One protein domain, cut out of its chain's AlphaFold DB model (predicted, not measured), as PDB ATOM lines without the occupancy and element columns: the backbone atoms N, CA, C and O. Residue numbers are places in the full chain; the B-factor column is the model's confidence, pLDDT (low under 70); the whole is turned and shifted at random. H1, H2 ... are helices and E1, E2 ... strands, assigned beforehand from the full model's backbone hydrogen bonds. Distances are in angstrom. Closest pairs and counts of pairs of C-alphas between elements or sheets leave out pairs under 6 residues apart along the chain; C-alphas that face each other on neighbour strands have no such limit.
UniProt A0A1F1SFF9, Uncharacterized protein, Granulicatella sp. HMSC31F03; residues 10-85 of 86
ATOM      1  N   SER A  10      29.269  46.989 -12.103       83.81
ATOM      2  CA  SER A  10      29.126  45.951 -11.077       83.81
ATOM      3  C   SER A  10      27.866  46.113 -10.223       83.81
ATOM      4  O   SER A  10      27.311  45.114  -9.765       83.81
ATOM      5  N   THR A  11      27.392  47.340 -10.001       83.69
ATOM      6  CA  THR A  11      26.135  47.602  -9.290       83.69
ATOM      7  C   THR A  11      24.942  47.265 -10.172       83.69
ATOM      8  O   THR A  11      24.003  46.633  -9.695       83.69
ATOM      9  N   TYR A  12      24.988  47.613 -11.463       86.06
ATOM     10  CA  TYR A  12      23.930  47.253 -12.409       86.06
ATOM     11  C   TYR A  12      23.774  45.731 -12.535       86.06
ATOM     12  O   TYR A  12      22.666  45.202 -12.443       86.06
ATOM     13  N   GLU A  13      24.890  45.011 -12.656       88.19
ATOM     14  CA  GLU A  13      24.912  43.546 -12.726       88.19
ATOM     15  C   GLU A  13      24.281  42.879 -11.495       88.19
ATOM     16  O   GLU A  13      23.677  41.817 -11.618       88.19
ATOM     17  N   GLN A  14      24.363  43.510 -10.320       84.44
ATOM     18  CA  GLN A  14      23.728  43.007  -9.099       84.44
ATOM     19  C   GLN A  14      22.210  43.201  -9.082       84.44
ATOM     20  O   GLN A  14      21.530  42.469  -8.368       84.44
ATOM     21  N   ILE A  15      21.677  44.177  -9.824       88.50
ATOM     22  CA  ILE A  15      20.264  44.579  -9.731       88.50
ATOM     23  C   ILE A  15      19.436  44.206 -10.965       88.50
ATOM     24  O   ILE A  15      18.213  44.196 -10.881       88.50
ATOM     25  N   LYS A  16      20.062  43.884 -12.104       89.00
ATOM     26  CA  LYS A  16      19.367  43.685 -13.391       89.00
ATOM     27  C   LYS A  16      18.315  42.569 -13.398       89.00
ATOM     28  O   LYS A  16      17.376  42.637 -14.184       89.00
ATOM     29  N   ASP A  17      18.463  41.572 -12.526       92.88
ATOM     30  CA  ASP A  17      17.570  40.409 -12.447       92.88
ATOM     31  C   ASP A  17      16.406  40.607 -11.452       92.88
ATOM     32  O   ASP A  17      15.614  39.690 -11.222       92.88
ATOM     33  N   PHE A  18      16.285  41.793 -10.845       91.50
ATOM     34  CA  PHE A  18      15.167  42.116  -9.960       91.50
ATOM     35  C   PHE A  18      13.853  42.274 -10.748       91.50
ATOM     36  O   PHE A  18      13.871  42.657 -11.923       91.50
ATOM     37  N   PRO A  19      12.692  42.027 -10.109       93.12
ATOM     38  CA  PRO A  19      11.391  42.360 -10.679       93.12
ATOM     39  C   PRO A  19      11.357  43.799 -11.205       93.12
ATOM     40  O   PRO A  19      11.932  44.696 -10.593       93.12
ATOM     41  N   TYR A  20      10.686  44.031 -12.335       92.25
ATOM     42  CA  TYR A  20      10.722  45.325 -13.028       92.25
ATOM     43  C   TYR A  20      10.323  46.510 -12.132       92.25
ATOM     44  O   TYR A  20      10.941  47.569 -12.187       92.25
ATOM     45  N   ASP A  21       9.306  46.333 -11.289       91.50
ATOM     46  CA  ASP A  21       8.843  47.336 -10.331       91.50
ATOM     47  C   ASP A  21       9.913  47.692  -9.289       91.50
ATOM     48  O   ASP A  21      10.109  48.867  -8.968       91.50
ATOM     49  N   GLU A  22      10.649  46.691  -8.807       93.38
ATOM     50  CA  GLU A  22      11.781  46.893  -7.907       93.38
ATOM     51  C   GLU A  22      12.966  47.528  -8.644       93.38
ATOM     52  O   GLU A  22      13.520  48.514  -8.159       93.38
ATOM     53  N   LEU A  23      13.305  47.033  -9.839       92.88
ATOM     54  CA  LEU A  23      14.403  47.531 -10.666       92.88
ATOM     55  C   LEU A  23      14.247  49.019 -10.996       92.88
ATOM     56  O   LEU A  23      15.191  49.786 -10.814       92.88
ATOM     57  N   VAL A  24      13.058  49.459 -11.420       93.69
ATOM     58  CA  VAL A  24      12.791  50.879 -11.719       93.69
ATOM     59  C   VAL A  24      13.025  51.751 -10.489       93.69
ATOM     60  O   VAL A  24      13.615  52.825 -10.590       93.69
ATOM     61  N   LYS A  25      12.592  51.290  -9.312       94.44
ATOM     62  CA  LYS A  25      12.767  52.040  -8.069       94.44
ATOM     63  C   LYS A  25      14.228  52.093  -7.626       94.44
ATOM     64  O   LYS A  25      14.666  53.137  -7.157       94.44
ATOM     65  N   ILE A  26      14.974  51.001  -7.793       92.88
ATOM     66  CA  ILE A  26      16.419  50.967  -7.538       92.88
ATOM     67  C   ILE A  26      17.127  51.967  -8.452       92.88
ATOM     68  O   ILE A  26      17.843  52.829  -7.953       92.88
ATOM     69  N   LEU A  27      16.884  51.897  -9.765       92.12
ATOM     70  CA  LEU A  27      17.502  52.790 -10.747       92.12
ATOM     71  C   LEU A  27      17.185  54.260 -10.456       92.12
ATOM     72  O   LEU A  27      18.091  55.080 -10.470       92.12
ATOM     73  N   ALA A  28      15.939  54.586 -10.107       93.25
ATOM     74  CA  ALA A  28      15.563  55.952  -9.752       93.25
ATOM     75  C   ALA A  28      16.333  56.480  -8.529       93.25
ATOM     76  O   ALA A  28      16.771  57.628  -8.528       93.25
ATOM     77  N   ILE A  29      16.515  55.655  -7.490       92.12
ATOM     78  CA  ILE A  29      17.294  56.050  -6.307       92.12
ATOM     79  C   ILE A  29      18.774  56.215  -6.666       92.12
ATOM     80  O   ILE A  29      19.401  57.175  -6.228       92.12
ATOM     81  N   LEU A  30      19.323  55.306  -7.473       89.69
ATOM     82  CA  LEU A  30      20.706  55.379  -7.941       89.69
ATOM     83  C   LEU A  30      20.958  56.655  -8.750       89.69
ATOM     84  O   LEU A  30      21.915  57.354  -8.452       89.69
ATOM     85  N   THR A  31      20.060  57.025  -9.667       91.06
ATOM     86  CA  THR A  31      20.161  58.288 -10.417       91.06
ATOM     87  C   THR A  31      20.159  59.508  -9.494       91.06
ATOM     88  O   THR A  31      20.985  60.395  -9.675       91.06
ATOM     89  N   ILE A  32      19.301  59.540  -8.465       90.62
ATOM     90  CA  ILE A  32      19.313  60.626  -7.464       90.62
ATOM     91  C   ILE A  32      20.679  60.704  -6.771       90.62
ATOM     92  O   ILE A  32      21.226  61.789  -6.592       90.62
ATOM     93  N   VAL A  33      21.244  59.556  -6.391       89.69
ATOM     94  CA  VAL A  33      22.558  59.496  -5.741       89.69
ATOM     95  C   VAL A  33      23.681  59.950  -6.680       89.69
ATOM     96  O   VAL A  33      24.588  60.640  -6.220       89.69
ATOM     97  N   GLU A  34      23.628  59.616  -7.972       88.38
ATOM     98  CA  GLU A  34      24.615  60.079  -8.961       88.38
ATOM     99  C   GLU A  34      24.547  61.593  -9.185       88.38
ATOM    100  O   GLU A  34      25.580  62.263  -9.237       88.38
ATOM    101  N   GLU A  35      23.336  62.142  -9.290       89.31
ATOM    102  CA  GLU A  35      23.114  63.563  -9.563       89.31
ATOM    103  C   GLU A  35      23.411  64.453  -8.347       89.31
ATOM    104  O   GLU A  35      24.009  65.524  -8.485       89.31
ATOM    105  N   GLU A  36      22.997  64.032  -7.149       88.38
ATOM    106  CA  GLU A  36      23.130  64.833  -5.927       88.38
ATOM    107  C   GLU A  36      24.414  64.529  -5.134       88.38
ATOM    108  O   GLU A  36      24.885  65.375  -4.360       88.38
ATOM    109  N   GLY A  37      24.990  63.339  -5.324       88.06
ATOM    110  CA  GLY A  37      26.042  62.774  -4.482       88.06
ATOM    111  C   GLY A  37      25.509  62.233  -3.149       88.06
ATOM    112  O   GLY A  37      24.320  62.319  -2.828       88.06
ATOM    113  N   ILE A  38      26.404  61.701  -2.312       88.56
ATOM    114  CA  ILE A  38      26.063  61.238  -0.954       88.56
ATOM    115  C   ILE A  38      25.903  62.451  -0.023       88.56
ATOM    116  O   ILE A  38      26.770  62.787   0.783       88.56
ATOM    117  N   THR A  39      24.791  63.167  -0.175       90.56
ATOM    118  CA  THR A  39      24.441  64.303   0.685       90.56
ATOM    119  C   THR A  39      23.970  63.827   2.065       90.56
ATOM    120  O   THR A  39      23.543  62.679   2.211       90.56
ATOM    121  N   PRO A  40      23.953  64.700   3.092       92.12
ATOM    122  CA  PRO A  40      23.364  64.354   4.385       92.12
ATOM    123  C   PRO A  40      21.912  63.871   4.288       92.12
ATOM    124  O   PRO A  40      21.526  62.990   5.044       92.12
ATOM    125  N   SER A  41      21.121  64.396   3.347       91.81
ATOM    126  CA  SER A  41      19.726  63.985   3.140       91.81
ATOM    127  C   SER A  41      19.610  62.613   2.471       91.81
ATOM    128  O   SER A  41      18.781  61.802   2.877       91.81
ATOM    129  N   VAL A  42      20.467  62.323   1.485       90.69
ATOM    130  CA  VAL A  42      20.593  60.986   0.875       90.69
ATOM    131  C   VAL A  42      21.011  59.969   1.941       90.69
ATOM    132  O   VAL A  42      20.407  58.901   2.060       90.69
ATOM    133  N   TRP A  43      21.993  60.327   2.771       92.69
ATOM    134  CA  TRP A  43      22.470  59.493   3.870       92.69
ATOM    135  C   TRP A  43      21.418  59.294   4.966       92.69
ATOM    136  O   TRP A  43      21.217  58.178   5.424       92.69
ATOM    137  N   GLU A  44      20.685  60.331   5.364       93.56
ATOM    138  CA  GLU A  44      19.579  60.201   6.322       93.56
ATOM    139  C   GLU A  44      18.482  59.266   5.793       93.56
ATOM    140  O   GLU A  44      17.874  58.512   6.555       93.56
ATOM    141  N   LYS A  45      18.227  59.297   4.480       92.75
ATOM    142  CA  LYS A  45      17.165  58.508   3.861       92.75
ATOM    143  C   LYS A  45      17.534  57.040   3.660       92.75
ATOM    144  O   LYS A  45      16.669  56.179   3.844       92.75
ATOM    145  N   TRP A  46      18.763  56.767   3.229       93.75
ATOM    146  CA  TRP A  46      19.186  55.440   2.766       93.75
ATOM    147  C   TRP A  46      20.487  54.939   3.393       93.75
ATOM    148  O   TRP A  46      20.802  53.763   3.237       93.75
ATOM    149  N   GLY A  47      21.246  55.794   4.069       92.19
ATOM    150  CA  GLY A  47      22.542  55.461   4.648       92.19
ATOM    151  C   GLY A  47      22.441  54.535   5.855       92.19
ATOM    152  O   GLY A  47      21.642  54.734   6.771       92.19
ATOM    153  N   GLU A  48      23.295  53.520   5.870       93.50
ATOM    154  CA  GLU A  48      23.499  52.589   6.972       93.50
ATOM    155  C   GLU A  48      24.992  52.243   7.048       93.50
ATOM    156  O   GLU A  48      25.638  52.006   6.027       93.50
ATOM    157  N   VAL A  49      25.550  52.163   8.260       88.31
ATOM    158  CA  VAL A  49      26.877  51.567   8.460       88.31
ATOM    159  C   VAL A  49      26.680  50.089   8.750       88.31
ATOM    160  O   VAL A  49      26.157  49.720   9.804       88.31
ATOM    161  N   LYS A  50      27.116  49.234   7.826       86.00
ATOM    162  CA  LYS A  50      27.033  47.782   7.974       86.00
ATOM    163  C   LYS A  50      28.402  47.157   7.758       86.00
ATOM    164  O   LYS A  50      29.065  47.444   6.772       86.00
ATOM    165  N   ASP A  51      28.825  46.299   8.685       84.69
ATOM    166  CA  ASP A  51      30.121  45.607   8.620       84.69
ATOM    167  C   ASP A  51      31.315  46.576   8.439       84.69
ATOM    168  O   ASP A  51      32.260  46.292   7.705       84.69
ATOM    169  N   ASN A  52      31.258  47.739   9.108       86.06
ATOM    170  CA  ASN A  52      32.200  48.861   8.971       86.06
ATOM    171  C   ASN A  52      32.310  49.436   7.546       86.06
ATOM    172  O   ASN A  52      33.348  49.994   7.190       86.06
ATOM    173  N   ARG A  53      31.258  49.303   6.735       84.69
ATOM    174  CA  ARG A  53      31.169  49.879   5.392       84.69
ATOM    175  C   ARG A  53      29.955  50.779   5.272       84.69
ATOM    176  O   ARG A  53      28.855  50.417   5.708       84.69
ATOM    177  N   ASP A  54      30.157  51.910   4.616       87.44
ATOM    178  CA  ASP A  54      29.073  52.811   4.268       87.44
ATOM    179  C   ASP A  54      28.215  52.157   3.182       87.44
ATOM    180  O   ASP A  54      28.704  51.725   2.135       87.44
ATOM    181  N   THR A  55      26.929  51.994   3.479       89.50
ATOM    182  CA  THR A  55      25.996  51.213   2.668       89.50
ATOM    183  C   THR A  55      24.732  52.022   2.433       89.50
ATOM    184  O   THR A  55      24.175  52.597   3.362       89.50
ATOM    185  N   LEU A  56      24.234  52.018   1.200       90.31
ATOM    186  CA  LEU A  56      22.892  52.493   0.892       90.31
ATOM    187  C   LEU A  56      21.911  51.325   0.909       90.31
ATOM    188  O   LEU A  56      22.153  50.285   0.293       90.31
ATOM    189  N   VAL A  57      20.795  51.491   1.612       93.25
ATOM    190  CA  VAL A  57      19.763  50.465   1.772       93.25
ATOM    191  C   VAL A  57      18.436  50.959   1.217       93.25
ATOM    192  O   VAL A  57      17.799  51.866   1.750       93.25
ATOM    193  N   PHE A  58      17.992  50.321   0.139       92.25
ATOM    194  CA  PHE A  58      16.776  50.683  -0.576       92.25
ATOM    195  C   PHE A  58      15.643  49.739  -0.193       92.25
ATOM    196  O   PHE A  58      15.719  48.538  -0.444       92.25
ATOM    197  N   GLU A  59      14.563  50.265   0.384       92.00
ATOM    198  CA  GLU A  59      13.313  49.511   0.523       92.00
ATOM    199  C   GLU A  59      12.577  49.518  -0.818       92.00
ATOM    200  O   GLU A  59      11.924  50.505  -1.169       92.00
ATOM    201  N   VAL A  60      12.699  48.438  -1.589       91.38
ATOM    202  CA  VAL A  60      12.225  48.393  -2.982       91.38
ATOM    203  C   VAL A  60      10.779  47.925  -3.067       91.38
ATOM    204  O   VAL A  60       9.973  48.590  -3.714       91.38
ATOM    205  N   SER A  61      10.397  46.919  -2.282       89.44
ATOM    206  CA  SER A  61       9.017  46.444  -2.200       89.44
ATOM    207  C   SER A  61       8.563  46.205  -0.768       89.44
ATOM    208  O   SER A  61       9.350  46.001   0.163       89.44
ATOM    209  N   ARG A  62       7.243  46.252  -0.603       87.56
ATOM    210  CA  ARG A  62       6.544  45.966   0.643       87.56
ATOM    211  C   ARG A  62       5.348  45.098   0.305       87.56
ATOM    212  O   ARG A  62       4.413  45.553  -0.344       87.56
ATOM    213  N   ASN A  63       5.403  43.851   0.744       83.00
ATOM    214  CA  ASN A  63       4.366  42.862   0.509       83.00
ATOM    215  C   ASN A  63       3.729  42.444   1.832       83.00
ATOM    216  O   ASN A  63       4.394  42.367   2.865       83.00
ATOM    217  N   TYR A  64       2.440  42.129   1.789       78.44
ATOM    218  CA  TYR A  64       1.719  41.560   2.921       78.44
ATOM    219  C   TYR A  64       1.429  40.103   2.611       78.44
ATOM    220  O   TYR A  64       0.816  39.789   1.593       78.44
ATOM    221  N   LYS A  65       1.858  39.191   3.486       75.25
ATOM    222  CA  LYS A  65       1.344  37.821   3.415       75.25
ATOM    223  C   LYS A  65      -0.091  37.840   3.920       75.25
ATOM    224  O   LYS A  65      -0.290  38.110   5.104       75.25
ATOM    225  N   GLU A  66      -1.052  37.587   3.029       65.94
ATOM    226  CA  GLU A  66      -2.471  37.511   3.388       65.94
ATOM    227  C   GLU A  66      -2.660  36.625   4.623       65.94
ATOM    228  O   GLU A  66      -2.150  35.503   4.710       65.94
ATOM    229  N   GLY A  67      -3.355  37.180   5.612       66.44
ATOM    230  CA  GLY A  67      -3.777  36.444   6.792       66.44
ATOM    231  C   GLY A  67      -5.026  35.621   6.489       66.44
ATOM    232  O   GLY A  67      -5.789  35.923   5.575       66.44
ATOM    233  N   VAL A  68      -5.268  34.591   7.294       76.12
ATOM    234  CA  VAL A  68      -6.561  33.892   7.294       76.12
ATOM    235  C   VAL A  68      -7.641  34.765   7.959       76.12
ATOM    236  O   VAL A  68      -7.300  35.578   8.823       76.12
ATOM    237  N   PRO A  69      -8.937  34.616   7.616       75.44
ATOM    238  CA  PRO A  69     -10.021  35.302   8.323       75.44
ATOM    239  C   PRO A  69      -9.951  35.030   9.837       75.44
ATOM    240  O   PRO A  69      -9.833  33.876  10.244       75.44
ATOM    241  N   ASN A  70     -10.008  36.081  10.666       76.06
ATOM    242  CA  ASN A  70      -9.768  36.038  12.123       76.06
ATOM    243  C   ASN A  70      -8.374  35.510  12.544       76.06
ATOM    244  O   ASN A  70      -8.198  35.031  13.663       76.06
ATOM    245  N   GLY A  71      -7.387  35.580  11.650       70.62
ATOM    246  CA  GLY A  71      -6.004  35.177  11.890       70.62
ATOM    247  C   GLY A  71      -5.115  36.280  12.474       70.62
ATOM    248  O   GLY A  71      -5.556  37.413  12.668       70.62
ATOM    249  N   PRO A  72      -3.837  35.964  12.753       73.25
ATOM    250  CA  PRO A  72      -2.862  36.959  13.186       73.25
ATOM    251  C   PRO A  72      -2.686  38.060  12.131       73.25
ATOM    252  O   PRO A  72      -2.841  37.814  10.934       73.25
ATOM    253  N   ILE A  73      -2.324  39.262  12.594       73.69
ATOM    254  CA  ILE A  73      -2.032  40.415  11.731       73.69
ATOM    255  C   ILE A  73      -1.036  39.983  10.633       73.69
ATOM    256  O   ILE A  73      -0.016  39.365  10.970       73.69
ATOM    257  N   PRO A  74      -1.316  40.279   9.346       72.81
ATOM    258  CA  PRO A  74      -0.437  39.961   8.226       72.81
ATOM    259  C   PRO A  74       1.011  40.350   8.500       72.81
ATOM    260  O   PRO A  74       1.299  41.469   8.927       72.81
ATOM    261  N   LYS A  75       1.938  39.425   8.242       76.62
ATOM    262  CA  LYS A  75       3.366  39.727   8.352       76.62
ATOM    263  C   LYS A  75       3.780  40.578   7.159       76.62
ATOM    264  O   LYS A  75       3.642  40.148   6.012       76.62
ATOM    265  N   GLU A  76       4.291  41.766   7.458       82.19
ATOM    266  CA  GLU A  76       4.922  42.645   6.483       82.19
ATOM    267  C   GLU A  76       6.257  42.030   6.041       82.19
ATOM    268  O   GLU A  76       7.088  41.637   6.862       82.19
ATOM    269  N   VAL A  77       6.439  41.907   4.729       84.56
ATOM    270  CA  VAL A  77       7.676  41.453   4.099       84.56
ATOM    271  C   VAL A  77       8.230  42.631   3.311       84.56
ATOM    272  O   VAL A  77       7.690  42.998   2.269       84.56
ATOM    273  N   ILE A  78       9.293  43.237   3.835       88.06
ATOM    274  CA  ILE A  78       9.997  44.342   3.180       88.06
ATOM    275  C   ILE A  78      11.201  43.762   2.449       88.06
ATOM    276  O   ILE A  78      12.070  43.148   3.075       88.06
ATOM    277  N   HIS A  79      11.270  43.974   1.139       90.44
ATOM    278  CA  HIS A  79      12.460  43.646   0.369       90.44
ATOM    279  C   HIS A  79      13.421  44.835   0.389       90.44
ATOM    280  O   HIS A  79      13.048  45.962   0.049       90.44
ATOM    281  N   ARG A  80      14.660  44.580   0.824       92.06
ATOM    282  CA  ARG A  80      15.720  45.585   0.917       92.06
ATOM    283  C   ARG A  80      16.907  45.211   0.042       92.06
ATOM    284  O   ARG A  80      17.465  44.128   0.220       92.06
ATOM    285  N   VAL A  81      17.332  46.139  -0.806       89.75
ATOM    286  CA  VAL A  81      18.559  46.044  -1.609       89.75
ATOM    287  C   VAL A  81      19.660  46.845  -0.932       89.75
ATOM    288  O   VAL A  81      19.384  47.899  -0.366       89.75
ATOM    289  N   ARG A  82      20.891  46.328  -0.945       89.62
ATOM    290  CA  ARG A  82      22.059  46.995  -0.359       89.62
ATOM    291  C   ARG A  82      23.080  47.292  -1.441       89.62
ATOM    292  O   ARG A  82      23.448  46.383  -2.177       89.62
ATOM    293  N   VAL A  83      23.545  48.531  -1.481       84.56
ATOM    294  CA  VAL A  83      24.623  48.991  -2.356       84.56
ATOM    295  C   VAL A  83      25.763  49.463  -1.469       84.56
ATOM    296  O   VAL A  83      25.578  50.332  -0.620       84.56
ATOM    297  N   TYR A  84      26.926  48.842  -1.621       82.00
ATOM    298  CA  TYR A  84      28.108  49.150  -0.823       82.00
ATOM    299  C   TYR A  84      28.882  50.290  -1.484       82.00
ATOM    300  O   TYR A  84      29.186  50.209  -2.671       82.00
ATOM    301  N   LEU A  85      29.197  51.337  -0.718       75.00
ATOM    302  CA  LEU A  85      29.900  52.524  -1.216       75.00
ATOM    303  C   LEU A  85      31.432  52.343  -1.263       75.00
ATOM    304  O   LEU A  85      32.133  53.251  -1.706       75.00
TER     305      LEU A  85
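What this domain is: This is residues 10 to 85 of the 86 residues of an uncharacterized protein of Granulicatella sp. HMSC31F03 (UniProt A0A1F1SFF9). A long, strongly twisted hairpin of E2 and E3 makes the length, with short E1 beside E2 away from the hairpin's loop. H2 packs slantwise over E2, with H1 and H3 near it. The 76 printed residues include named H1 H2 H3 E1 E2 E3, in that order; the class is mixed, the sheet E1 - E2 - E3 antiparallel. It is loose, radius of gyration of the C-alphas 15.1 A, spanning 48 by 25 by 22 A.

How they stand to each other: E1 (47 to 50), E2 (53 to 64) and E3 (76 to 84) form a meander, successive antiparallel neighbours, in two hairpins; N 48 and O 55, and N 58 and O 81, are each 2.8 A apart, within hydrogen-bond range. H2 (20 to 36) makes two layers with the sheet, at a height of 9.2 A; its closest C-alphas to E2 are Glu 22 and Val 60, 5.2 A. H3 (40 to 46) is on the sheet; its closest C-alphas to E2 are Trp 46 and Leu 56, 5.1 A. H1 (10 to 15) only grazes the sheet. In H1, H2 and H3 every O i to N i+4 pair is within hydrogen-bond range.

Where its parts are: H1 begins at C-alpha 10 (29.126, 45.951, -11.077); E3 ends at C-alpha 84 (28.108, 49.150, -0.823). E2 measures 30.7 A, E3 25.2 A, H2 24.2 A.

The domain as a whole: The farthest C-alphas, Glu 35 and Asn 70, are 48.1 A apart. The printed part has no cut; E2 to E3 is a long link. Residues 66 to 67 are under pLDDT 70.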